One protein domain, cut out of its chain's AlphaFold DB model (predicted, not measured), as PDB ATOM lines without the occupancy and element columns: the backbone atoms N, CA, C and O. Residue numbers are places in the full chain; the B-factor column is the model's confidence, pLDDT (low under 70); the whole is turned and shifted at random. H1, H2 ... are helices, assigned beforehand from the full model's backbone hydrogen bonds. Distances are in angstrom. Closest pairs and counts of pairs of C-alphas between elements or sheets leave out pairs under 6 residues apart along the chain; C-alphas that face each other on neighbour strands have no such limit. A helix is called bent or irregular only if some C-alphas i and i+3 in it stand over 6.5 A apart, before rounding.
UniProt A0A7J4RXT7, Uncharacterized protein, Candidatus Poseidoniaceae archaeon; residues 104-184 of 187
ATOM      1  N   PHE A 104     -41.235  -3.286  48.623       95.75
ATOM      2  CA  PHE A 104     -39.823  -2.928  48.777       95.75
ATOM      3  C   PHE A 104     -38.891  -4.147  48.766       95.75
ATOM      4  O   PHE A 104     -37.826  -4.106  48.152       95.75
ATOM      5  N   GLY A 105     -39.280  -5.247  49.417       95.69
ATOM      6  CA  GLY A 105     -38.504  -6.485  49.383       95.69
ATOM      7  C   GLY A 105     -38.256  -6.962  47.945       95.69
ATOM      8  O   GLY A 105     -37.106  -7.175  47.558       95.69
ATOM      9  N   ARG A 106     -39.300  -7.017  47.113       95.00
ATOM     10  CA  ARG A 106     -39.175  -7.382  45.691       95.00
ATOM     11  C   ARG A 106     -38.374  -6.350  44.900       95.00
ATOM     12  O   ARG A 106     -37.498  -6.727  44.123       95.00
ATOM     13  N   LEU A 107     -38.597  -5.062  45.159       96.00
ATOM     14  CA  LEU A 107     -37.846  -3.973  44.538       96.00
ATOM     15  C   LEU A 107     -36.338  -4.089  44.803       96.00
ATOM     16  O   LEU A 107     -35.535  -3.947  43.883       96.00
ATOM     17  N   SER A 108     -35.947  -4.429  46.034       95.94
ATOM     18  CA  SER A 108     -34.542  -4.623  46.415       95.94
ATOM     19  C   SER A 108     -33.861  -5.758  45.640       95.94
ATOM     20  O   SER A 108     -32.651  -5.728  45.408       95.94
ATOM     21  N   LEU A 109     -34.630  -6.758  45.194       94.81
ATOM     22  CA  LEU A 109     -34.123  -7.841  44.357       94.81
ATOM     23  C   LEU A 109     -33.993  -7.435  42.903       94.81
ATOM     24  O   LEU A 109     -32.979  -7.768  42.288       94.81
ATOM     25  N   ALA A 110     -34.998  -6.736  42.376       95.88
ATOM     26  CA  ALA A 110     -34.982  -6.215  41.018       95.88
ATOM     27  C   ALA A 110     -33.799  -5.260  40.819       95.88
ATOM     28  O   ALA A 110     -33.009  -5.423  39.893       95.88
ATOM     29  N   LEU A 111     -33.611  -4.337  41.763       97.00
ATOM     30  CA  LEU A 111     -32.592  -3.291  41.704       97.00
ATOM     31  C   LEU A 111     -31.256  -3.676  42.328       97.00
ATOM     32  O   LEU A 111     -30.364  -2.833  42.429       97.00
ATOM     33  N   TRP A 112     -31.078  -4.936  42.731       96.88
ATOM     34  CA  TRP A 112     -29.835  -5.412  43.334       96.88
ATOM     35  C   TRP A 112     -28.563  -4.988  42.569       96.88
ATOM     36  O   TRP A 112     -27.621  -4.537  43.228       96.88
ATOM     37  N   PRO A 113     -28.509  -5.051  41.216       96.81
ATOM     38  CA  PRO A 113     -27.335  -4.603  40.459       96.81
ATOM     39  C   PRO A 113     -26.985  -3.122  40.679       96.81
ATOM     40  O   PRO A 113     -25.814  -2.759  40.672       96.81
ATOM     41  N   LEU A 114     -27.982  -2.275  40.956       97.12
ATOM     42  CA  LEU A 114     -27.820  -0.841  41.211       97.12
ATOM     43  C   LEU A 114     -27.714  -0.490  42.705       97.12
ATOM     44  O   LEU A 114     -27.518   0.677  43.041       97.12
ATOM     45  N   ARG A 115     -27.781  -1.468  43.624       96.62
ATOM     46  CA  ARG A 115     -27.748  -1.237  45.085       96.62
ATOM     47  C   ARG A 115     -26.569  -0.365  45.519       96.62
ATOM     48  O   ARG A 115     -26.713   0.503  46.381       96.62
ATOM     49  N   GLY A 116     -25.390  -0.611  44.946       94.75
ATOM     50  CA  GLY A 116     -24.185   0.169  45.235       94.75
ATOM     51  C   GLY A 116     -24.348   1.639  44.870       94.75
ATOM     52  O   GLY A 116     -24.112   2.502  45.715       94.75
ATOM     53  N   SER A 117     -24.820   1.902  43.654       96.31
ATOM     54  CA  SER A 117     -25.063   3.248  43.137       96.31
ATOM     55  C   SER A 117     -26.153   3.970  43.922       96.31
ATOM     56  O   SER A 117     -25.939   5.102  44.332       96.31
ATOM     57  N   ILE A 118     -27.255   3.290  44.247       97.19
ATOM     58  CA  ILE A 118     -28.357   3.816  45.068       97.19
ATOM     59  C   ILE A 118     -27.871   4.211  46.467       97.19
ATOM     60  O   ILE A 118     -28.097   5.328  46.931       97.19
ATOM     61  N   SER A 119     -27.157   3.308  47.143       95.62
ATOM     62  CA  SER A 119     -26.617   3.565  48.481       95.62
ATOM     63  C   SER A 119     -25.555   4.674  48.470       95.62
ATOM     64  O   SER A 119     -25.427   5.429  49.435       95.62
ATOM     65  N   SER A 120     -24.785   4.789  47.387       95.06
ATOM     66  CA  SER A 120     -23.824   5.877  47.195       95.06
ATOM     67  C   SER A 120     -24.522   7.215  46.949       95.06
ATOM     68  O   SER A 120     -24.222   8.185  47.640       95.06
ATOM     69  N   TRP A 121     -25.498   7.244  46.038       97.19
ATOM     70  CA  TRP A 121     -26.283   8.428  45.707       97.19
ATOM     71  C   TRP A 121     -26.982   8.982  46.944       97.19
ATOM     72  O   TRP A 121     -26.833  10.163  47.235       97.19
ATOM     73  N   ARG A 122     -27.640   8.137  47.749       96.50
ATOM     74  CA  ARG A 122     -28.346   8.638  48.936       96.50
ATOM     75  C   ARG A 122     -27.410   9.229  49.991       96.50
ATOM     76  O   ARG A 122     -27.773  10.185  50.663       96.50
ATOM     77  N   ARG A 123     -26.193   8.690  50.131       94.88
ATOM     78  CA  ARG A 123     -25.175   9.267  51.028       94.88
ATOM     79  C   ARG A 123     -24.663  10.617  50.531       94.88
ATOM     80  O   ARG A 123     -24.399  11.484  51.353       94.88
ATOM     81  N   ALA A 124     -24.510  10.777  49.217       96.00
ATOM     82  CA  ALA A 124     -24.101  12.040  48.603       96.00
ATOM     83  C   ALA A 124     -25.233  13.081  48.593       96.00
ATOM     84  O   ALA A 124     -24.957  14.271  48.685       96.00
ATOM     85  N   ASN A 125     -26.489  12.627  48.557       96.88
ATOM     86  CA  ASN A 125     -27.687  13.459  48.497       96.88
ATOM     87  C   ASN A 125     -28.660  13.129  49.650       96.88
ATOM     88  O   ASN A 125     -29.744  12.590  49.398       96.88
ATOM     89  N   PRO A 126     -28.331  13.450  50.921       94.94
ATOM     90  CA  PRO A 126     -29.171  13.089  52.071       94.94
ATOM     91  C   PRO A 126     -30.564  13.730  52.075       94.94
ATOM     92  O   PRO A 126     -31.446  13.244  52.768       94.94
ATOM     93  N   GLN A 127     -30.752  14.818  51.325       95.31
ATOM     94  CA  GLN A 127     -32.036  15.509  51.141       95.31
ATOM     95  C   GLN A 127     -32.530  15.441  49.687       95.31
ATOM     96  O   GLN A 127     -33.500  16.100  49.332       95.31
ATOM     97  N   GLY A 128     -31.857  14.660  48.833       96.19
ATOM     98  CA  GLY A 128     -32.254  14.489  47.437       96.19
ATOM     99  C   GLY A 128     -33.614  13.808  47.316       96.19
ATOM    100  O   GLY A 128     -33.966  12.959  48.142       96.19
ATOM    101  N   ASP A 129     -34.362  14.166  46.276       97.06
ATOM    102  CA  ASP A 129     -35.642  13.536  45.977       97.06
ATOM    103  C   ASP A 129     -35.430  12.160  45.333       97.06
ATOM    104  O   ASP A 129     -34.718  12.028  44.336       97.06
ATOM    105  N   TRP A 130     -36.082  11.134  45.885       97.75
ATOM    106  CA  TRP A 130     -36.060   9.788  45.329       97.75
ATOM    107  C   TRP A 130     -36.568   9.723  43.891       97.75
ATOM    108  O   TRP A 130     -36.106   8.861  43.153       97.75
ATOM    109  N   GLU A 131     -37.449  10.625  43.459       97.00
ATOM    110  CA  GLU A 131     -37.926  10.670  42.073       97.00
ATOM    111  C   GLU A 131     -36.794  10.950  41.074       97.00
ATOM    112  O   GLU A 131     -36.765  10.341  40.006       97.00
ATOM    113  N   HIS A 132     -35.818  11.783  41.445       96.69
ATOM    114  CA  HIS A 132     -34.666  12.134  40.601       96.69
ATOM    115  C   HIS A 132     -33.471  11.186  40.790       96.69
ATOM    116  O   HIS A 132     -32.545  11.182  39.985       96.69
ATOM    117  N   ALA A 133     -33.508  10.324  41.810       97.62
ATOM    118  CA  ALA A 133     -32.379   9.477  42.181       97.62
ATOM    119  C   ALA A 133     -31.868   8.589  41.047       97.62
ATOM    120  O   ALA A 133     -30.660   8.443  40.871       97.62
ATOM    121  N   LEU A 134     -32.776   7.963  40.294       97.38
ATOM    122  CA  LEU A 134     -32.366   7.090  39.202       97.38
ATOM    123  C   LEU A 134     -31.701   7.902  38.083       97.38
ATOM    124  O   LEU A 134     -30.647   7.503  37.611       97.38
ATOM    125  N   GLU A 135     -32.234   9.075  37.746       96.62
ATOM    126  CA  GLU A 135     -31.680   9.973  36.723       96.62
ATOM    127  C   GLU A 135     -30.235  10.371  37.044       96.62
ATOM    128  O   GLU A 135     -29.322  10.206  36.230       96.62
ATOM    129  N   ASP A 136     -30.010  10.800  38.283       97.00
ATOM    130  CA  ASP A 136     -28.696  11.181  38.793       97.00
ATOM    131  C   ASP A 136     -27.712  10.004  38.807       97.00
ATOM    132  O   ASP A 136     -26.509  10.171  38.606       97.00
ATOM    133  N   ILE A 137     -28.200   8.791  39.088       96.81
ATOM    134  CA  ILE A 137     -27.374   7.580  39.086       96.81
ATOM    135  C   ILE A 137     -26.939   7.228  37.665       96.81
ATOM    136  O   ILE A 137     -25.775   6.880  37.465       96.81
ATOM    137  N   LEU A 138     -27.856   7.295  36.700       95.44
ATOM    138  CA  LEU A 138     -27.595   6.912  35.313       95.44
ATOM    139  C   LEU A 138     -26.708   7.934  34.592       95.44
ATOM    140  O   LEU A 138     -25.851   7.556  33.799       95.44
ATOM    141  N   SER A 139     -26.839   9.214  34.942       94.56
ATOM    142  CA  SER A 139     -26.004  10.302  34.421       94.56
ATOM    143  C   SER A 139     -24.647  10.447  35.127       94.56
ATOM    144  O   SER A 139     -23.833  11.281  34.730       94.56
ATOM    145  N   ASN A 140     -24.361   9.646  36.162       93.31
ATOM    146  CA  ASN A 140     -23.155   9.810  36.972       93.31
ATOM    147  C   ASN A 140     -21.873   9.444  36.193       93.31
ATOM    148  O   ASN A 140     -21.610   8.255  35.975       93.31
ATOM    149  N   PRO A 141     -20.982  10.410  35.893       90.94
ATOM    150  CA  PRO A 141     -19.781  10.156  35.094       90.94
ATOM    151  C   PRO A 141     -18.746   9.279  35.811       90.94
ATOM    152  O   PRO A 141     -17.808   8.787  35.190       90.94
ATOM    153  N   ARG A 142     -18.890   9.067  37.129       91.31
ATOM    154  CA  ARG A 142     -18.000   8.192  37.908       91.31
ATOM    155  C   ARG A 142     -18.281   6.707  37.682       91.31
ATOM    156  O   ARG A 142     -17.459   5.886  38.082       91.31
ATOM    157  N   ILE A 143     -19.425   6.351  37.094       90.75
ATOM    158  CA  ILE A 143     -19.770   4.965  36.778       90.75
ATOM    159  C   ILE A 143     -19.377   4.705  35.318       90.75
ATOM    160  O   ILE A 143     -19.949   5.317  34.419       90.75
ATOM    161  N   PRO A 144     -18.429   3.794  35.039       93.88
ATOM    162  CA  PRO A 144     -18.072   3.471  33.665       93.88
ATOM    163  C   PRO A 144     -19.288   2.964  32.880       93.88
ATOM    164  O   PRO A 144     -19.981   2.048  33.332       93.88
ATOM    165  N   GLY A 145     -19.510   3.493  31.673       93.00
ATOM    166  CA  GLY A 145     -20.705   3.184  30.875       93.00
ATOM    167  C   GLY A 145     -20.929   1.686  30.623       93.00
ATOM    168  O   GLY A 145     -22.063   1.216  30.646       93.00
ATOM    169  N   TYR A 146     -19.859   0.892  30.477       94.50
ATOM    170  CA  TYR A 146     -19.979  -0.565  30.326       94.50
ATOM    171  C   TYR A 146     -20.512  -1.258  31.595       94.50
ATOM    172  O   TYR A 146     -21.291  -2.208  31.496       94.50
ATOM    173  N   GLN A 147     -20.121  -0.786  32.786       94.94
ATOM    174  CA  GLN A 147     -20.612  -1.318  34.062       94.94
ATOM    175  C   GLN A 147     -22.071  -0.935  34.276       94.94
ATOM    176  O   GLN A 147     -22.865  -1.766  34.725       94.94
ATOM    177  N   LEU A 148     -22.428   0.302  33.919       95.12
ATOM    178  CA  LEU A 148     -23.801   0.779  33.998       95.12
ATOM    179  C   LEU A 148     -24.714  -0.031  33.075       95.12
ATOM    180  O   LEU A 148     -25.699  -0.598  33.537       95.12
ATOM    181  N   LYS A 149     -24.323  -0.188  31.805       95.62
ATOM    182  CA  LYS A 149     -25.061  -0.990  30.820       95.62
ATOM    183  C   LYS A 149     -25.260  -2.432  31.286       95.62
ATOM    184  O   LYS A 149     -26.361  -2.963  31.182       95.62
ATOM    185  N   LYS A 150     -24.217  -3.062  31.838       96.69
ATOM    186  CA  LYS A 150     -24.331  -4.406  32.421       96.69
ATOM    187  C   LYS A 150     -25.338  -4.434  33.574       96.69
ATOM    188  O   LYS A 150     -26.201  -5.302  33.601       96.69
ATOM    189  N   SER A 151     -25.247  -3.475  34.494       96.81
ATOM    190  CA  SER A 151     -26.143  -3.399  35.653       96.81
ATOM    191  C   SER A 151     -27.599  -3.191  35.235       96.81
ATOM    192  O   SER A 151     -28.483  -3.823  35.803       96.81
ATOM    193  N   LEU A 152     -27.849  -2.361  34.218       97.25
ATOM    194  CA  LEU A 152     -29.177  -2.158  33.636       97.25
ATOM    195  C   LEU A 152     -29.721  -3.435  32.992       97.25
ATOM    196  O   LEU A 152     -30.850  -3.820  33.278       97.25
ATOM    197  N   ASN A 153     -28.911  -4.142  32.200       97.38
ATOM    198  CA  ASN A 153     -29.313  -5.427  31.624       97.38
ATOM    199  C   ASN A 153     -29.672  -6.453  32.709       97.38
ATOM    200  O   ASN A 153     -30.681  -7.148  32.592       97.38
ATOM    201  N   ASP A 154     -28.889  -6.510  33.789       97.19
ATOM    202  CA  ASP A 154     -29.179  -7.377  34.929       97.19
ATOM    203  C   ASP A 154     -30.480  -6.958  35.642       97.19
ATOM    204  O   ASP A 154     -31.229  -7.822  36.097       97.19
ATOM    205  N   VAL A 155     -30.780  -5.654  35.733       97.50
ATOM    206  CA  VAL A 155     -32.059  -5.144  36.264       97.50
ATOM    207  C   VAL A 155     -33.224  -5.572  35.371       97.50
ATOM    208  O   VAL A 155     -34.198  -6.116  35.888       97.50
ATOM    209  N   PHE A 156     -33.122  -5.406  34.051       97.12
ATOM    210  CA  PHE A 156     -34.173  -5.817  33.114       97.12
ATOM    211  C   PHE A 156     -34.436  -7.324  33.177       97.12
ATOM    212  O   PHE A 156     -35.587  -7.739  33.293       97.12
ATOM    213  N   ALA A 157     -33.381  -8.142  33.209       96.25
ATOM    214  CA  ALA A 157     -33.499  -9.593  33.355       96.25
ATOM    215  C   ALA A 157     -34.139 -10.006  34.692       96.25
ATOM    216  O   ALA A 157     -34.835 -11.017  34.782       96.25
ATOM    217  N   ARG A 158     -33.924  -9.232  35.762       95.56
ATOM    218  CA  ARG A 158     -34.583  -9.472  37.054       95.56
ATOM    219  C   ARG A 158     -36.047  -9.061  37.024       95.56
ATOM    220  O   ARG A 158     -36.882  -9.818  37.509       95.56
ATOM    221  N   LEU A 159     -36.369  -7.900  36.454       95.50
ATOM    222  CA  LEU A 159     -37.748  -7.436  36.316       95.50
ATOM    223  C   LEU A 159     -38.569  -8.349  35.397       95.50
ATOM    224  O   LEU A 159     -39.737  -8.574  35.676       95.50
ATOM    225  N   SER A 160     -37.977  -8.963  34.369       93.69
ATOM    226  CA  SER A 160     -38.698  -9.946  33.545       93.69
ATOM    227  C   SER A 160     -39.100 -11.204  34.322       93.69
ATOM    228  O   SER A 160     -40.064 -11.864  33.951       93.69
ATOM    229  N   ILE A 161     -38.383 -11.536  35.402       92.62
ATOM    230  CA  ILE A 161     -38.699 -12.667  36.289       92.62
ATOM    231  C   ILE A 161     -39.661 -12.238  37.407       92.62
ATOM    232  O   ILE A 161     -40.573 -12.980  37.761       92.62
ATOM    233  N   LEU A 162     -39.437 -11.059  37.995       91.12
ATOM    234  CA  LEU A 162     -40.182 -10.554  39.157       91.12
ATOM    235  C   LEU A 162     -41.444  -9.757  38.798       91.12
ATOM    236  O   LEU A 162     -42.213  -9.459  39.709       91.12
ATOM    237  N   THR A 163     -41.631  -9.457  37.510       88.81
ATOM    238  CA  THR A 163     -42.592  -8.508  36.922       88.81
ATOM    239  C   THR A 163     -42.318  -7.040  37.279       88.81
ATOM    240  O   THR A 163     -41.378  -6.711  38.006       88.81
ATOM    241  N   SER A 164     -43.119  -6.127  36.719       84.69
ATOM    242  CA  SER A 164     -43.062  -4.680  36.988       84.69
ATOM    243  C   SER A 164     -43.529  -4.321  38.406       84.69
ATOM    244  O   SER A 164     -43.251  -3.222  38.886       84.69
ATOM    245  N   GLY A 165     -44.215  -5.246  39.086       83.56
ATOM    246  CA  GLY A 165     -44.820  -5.029  40.396       83.56
ATOM    247  C   GLY A 165     -46.159  -4.286  40.365       83.56
ATOM    248  O   GLY A 165     -46.713  -4.052  41.440       83.56
ATOM    249  N   HIS A 166     -46.676  -3.939  39.183       80.69
ATOM    250  CA  HIS A 166     -48.014  -3.376  38.986       80.69
ATOM    251  C   HIS A 166     -48.784  -4.241  37.991       80.69
ATOM    252  O   HIS A 166     -48.216  -4.684  36.989       80.69
ATOM    253  N   ASP A 167     -50.064  -4.467  38.266       75.62
ATOM    254  CA  ASP A 167     -50.936  -5.187  37.343       75.62
ATOM    255  C   ASP A 167     -51.073  -4.378  36.042       75.62
ATOM    256  O   ASP A 167     -51.086  -3.147  36.060       75.62
ATOM    257  N   ASP A 168     -51.062  -5.078  34.906       76.94
ATOM    258  CA  ASP A 168     -51.150  -4.516  33.549       76.94
ATOM    259  C   ASP A 168     -50.057  -3.502  33.140       76.94
ATOM    260  O   ASP A 168     -50.101  -2.943  32.043       76.94
ATOM    261  N   CYS A 169     -49.016  -3.308  33.956       79.69
ATOM    262  CA  CYS A 169     -47.873  -2.466  33.605       79.69
ATOM    263  C   CYS A 169     -46.741  -3.312  32.996       79.69
ATOM    264  O   CYS A 169     -46.248  -4.241  33.653       79.69
ATOM    265  N   PRO A 170     -46.274  -3.020  31.770       86.06
ATOM    266  CA  PRO A 170     -45.182  -3.766  31.166       86.06
ATOM    267  C   PRO A 170     -43.868  -3.564  31.931       86.06
ATOM    268  O   PRO A 170     -43.595  -2.515  32.509       86.06
ATOM    269  N   VAL A 171     -43.015  -4.589  31.902       91.00
ATOM    270  CA  VAL A 171     -41.639  -4.480  32.401       91.00
ATOM    271  C   VAL A 171     -40.850  -3.527  31.492       91.00
ATOM    272  O   VAL A 171     -40.881  -3.729  30.274       91.00
ATOM    273  N   PRO A 172     -40.117  -2.540  32.045       94.19
ATOM    274  CA  PRO A 172     -39.299  -1.636  31.243       94.19
ATOM    275  C   PRO A 172     -38.204  -2.397  30.489       94.19
ATOM    276  O   PRO A 172     -37.532  -3.266  31.050       94.19
ATOM    277  N   LYS A 173     -38.014  -2.055  29.212       93.06
ATOM    278  CA  LYS A 173     -37.071  -2.708  28.285       93.06
ATOM    279  C   LYS A 173     -35.848  -1.858  27.964       93.06
ATOM    280  O   LYS A 173     -34.887  -2.351  27.377       93.06
ATOM    281  N   ASN A 174     -35.900  -0.576  28.296       95.19
ATOM    282  CA  ASN A 174     -34.835   0.380  28.050       95.19
ATOM    283  C   ASN A 174     -34.760   1.405  29.188       95.19
ATOM    284  O   ASN A 174     -35.578   1.415  30.107       95.19
ATOM    285  N   GLU A 175     -33.733   2.246  29.131       95.06
ATOM    286  CA  GLU A 175     -33.442   3.243  30.158       95.06
ATOM    287  C   GLU A 175     -34.580   4.257  30.343       95.06
ATOM    288  O   GLU A 175     -34.975   4.535  31.473       95.06
ATOM    289  N   ALA A 176     -35.163   4.747  29.246       94.50
ATOM    290  CA  ALA A 176     -36.259   5.711  29.292       94.50
ATOM    291  C   ALA A 176     -37.514   5.117  29.955       94.50
ATOM    292  O   ALA A 176     -38.113   5.736  30.833       94.50
ATOM    293  N   GLU A 177     -37.879   3.885  29.599       95.31
ATOM    294  CA  GLU A 177     -38.984   3.166  30.239       95.31
ATOM    295  C   GLU A 177     -38.707   2.893  31.720       95.31
ATOM    296  O   GLU A 177     -39.614   3.002  32.542       95.31
ATOM    297  N   LEU A 178     -37.458   2.583  32.090       95.88
ATOM    298  CA  LEU A 178     -37.073   2.377  33.488       95.88
ATOM    299  C   LEU A 178     -37.238   3.659  34.311       95.88
ATOM    300  O   LEU A 178     -37.716   3.601  35.443       95.88
ATOM    301  N   MET A 179     -36.881   4.809  33.734       95.25
ATOM    302  CA  MET A 179     -37.066   6.125  34.347       95.25
ATOM    303  C   MET A 179     -38.542   6.458  34.575       95.25
ATOM    304  O   MET A 179     -38.898   6.997  35.623       95.25
ATOM    305  N   ILE A 180     -39.407   6.104  33.623       93.88
ATOM    306  CA  ILE A 180     -40.859   6.261  33.766       93.88
ATOM    307  C   ILE A 180     -41.380   5.322  34.859       93.88
ATOM    308  O   ILE A 180     -42.016   5.785  35.805       93.88
ATOM    309  N   TRP A 181     -41.051   4.029  34.782       94.56
ATOM    310  CA  TRP A 181     -41.440   3.017  35.771       94.56
ATOM    311  C   TRP A 181     -41.018   3.406  37.193       94.56
ATOM    312  O   TRP A 181     -41.778   3.209  38.135       94.56
ATOM    313  N   TRP A 182     -39.839   4.011  37.352       95.94
ATOM    314  CA  TRP A 182     -39.326   4.476  38.639       95.94
ATOM    315  C   TRP A 182     -40.237   5.503  39.328       95.94
ATOM    316  O   TRP A 182     -40.418   5.449  40.549       95.94
ATOM    317  N   LYS A 183     -40.812   6.423  38.546       94.25
ATOM    318  CA  LYS A 183     -41.653   7.530  39.026       94.25
ATOM    319  C   LYS A 183     -43.141   7.149  39.068       94.25
ATOM    320  O   LYS A 183     -43.867   7.627  39.936       94.25
ATOM    321  N   MET A 184     -43.585   6.259  38.183       89.88
ATOM    322  CA  MET A 184     -44.996   5.934  37.966       89.88
ATOM    323  C   MET A 184     -45.612   5.138  39.132       89.88
ATOM    324  O   MET A 184     -45.145   4.036  39.440       89.88
TER     325      MET A 184
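AT A GLANCE: This is residues 104 to 184 of the 187 residues of an uncharacterized protein of Candidatus Poseidoniaceae archaeon (UniProt A0A7J4RXT7). Look first for one long helix, H4, running along one side of the domain, with four shorter helices set at steep angles to it: H1 and the first residues of H2 pack on H4, while H3 and H5 lie side by side, running opposite ways, and H2 reaches from H4 to H3. Between H4 and H5 you will find residues 163 to 174, a long loop with no named element that swings out from the body and folds back. The printed part has 81 residues with five named helices, in the order H1, H2, H3, H4, H5, and no named strand; its class is all helix. It is compact, with a radius of gyration of the C-alphas of 12.3 A, and the C-alphas span 34 by 28 by 22 A.

IN THESE COORDINATES: Find C-alpha 145 at (-20.705, 3.184, 30.875); from there H4, residues 145 to 162, runs 25.2 A to C-alpha 162 at (-40.182, -10.554, 39.157). Go back to the first printed residue, Phe 104, whose C-alpha is at (-39.823, -2.928, 48.777); here H1, residues 104 to 110, begins, 9.7 A long. H2, residues 112 to 124, is 19.1 A long and irregular: C-alphas 113 and 116 are 7.5 A apart. H3, residues 130 to 138, is 13.4 A long and also irregular, with C-alphas 131 and 134 at 7.2 A. H5, residues 175 to 183, is 12.8 A long and ends with C-alpha 183 at (-41.653, 7.530, 39.026).

HOW THE PARTS SIT: Start from H4 and work outward. H1 touches H4, which meets it with residues 155 to 162 alone; the closest C-alphas are those of Ala 110 and Arg 158, 5.1 A apart, and the two run opposite ways at a steep tilt of 59 degrees. H2 touches H4 with residues 112 to 114 alone, and H4 touches H2 with residues 151 to 155 alone. Look at Pro 113 and Ser 151 for their closest C-alphas, 5.1 A apart; these lines stand at a steep tilt of 60 degrees, opposite ways. With residues 117 to 122 alone, H2 touches H3, closest at the C-alphas of Ser 117 and Ile 137, 6.4 A apart; at 71 degrees they are only just about perpendicular. H3 touches H5 at a shallow tilt of 19 degrees, opposite ways, with the C-alphas of Glu 131 and Lys 183 closest at 5.7 A. H4 and H5 are close but not clearly touching: the closest C-alphas, those of Leu 152 and Glu 175, are 7.7 A apart. H3 and H4 are likewise close but not clearly touching, at 7.3 A between the C-alphas of Leu 138 and Leu 148. H1 is apart from H3 and from H5, and H2 is apart from H5. The helix packing is mostly crossed, with 1 of 4 tilted pairs that touch at a shallow tilt. Along the backbone, every O i to N i+4 pair of H1 is within hydrogen-bond range, against 7 of 9 in H2, 3 of 5 in H3, 13 of 14 in H4 and 4 of 5 in H5.

THE WHOLE: The two C-alphas farthest apart are those of Arg 142 and Asp 168, 35.8 A. The printed part runs from residue 104 to 184 and has no cut. The links from H1 to H2 and from H2 to H3 are tight, that from H3 to H4 is short, and that from H4 to H5, 12 residues, is long. The mean pLDDT of the printed part is 94.0, and no printed residue of this model is under 70.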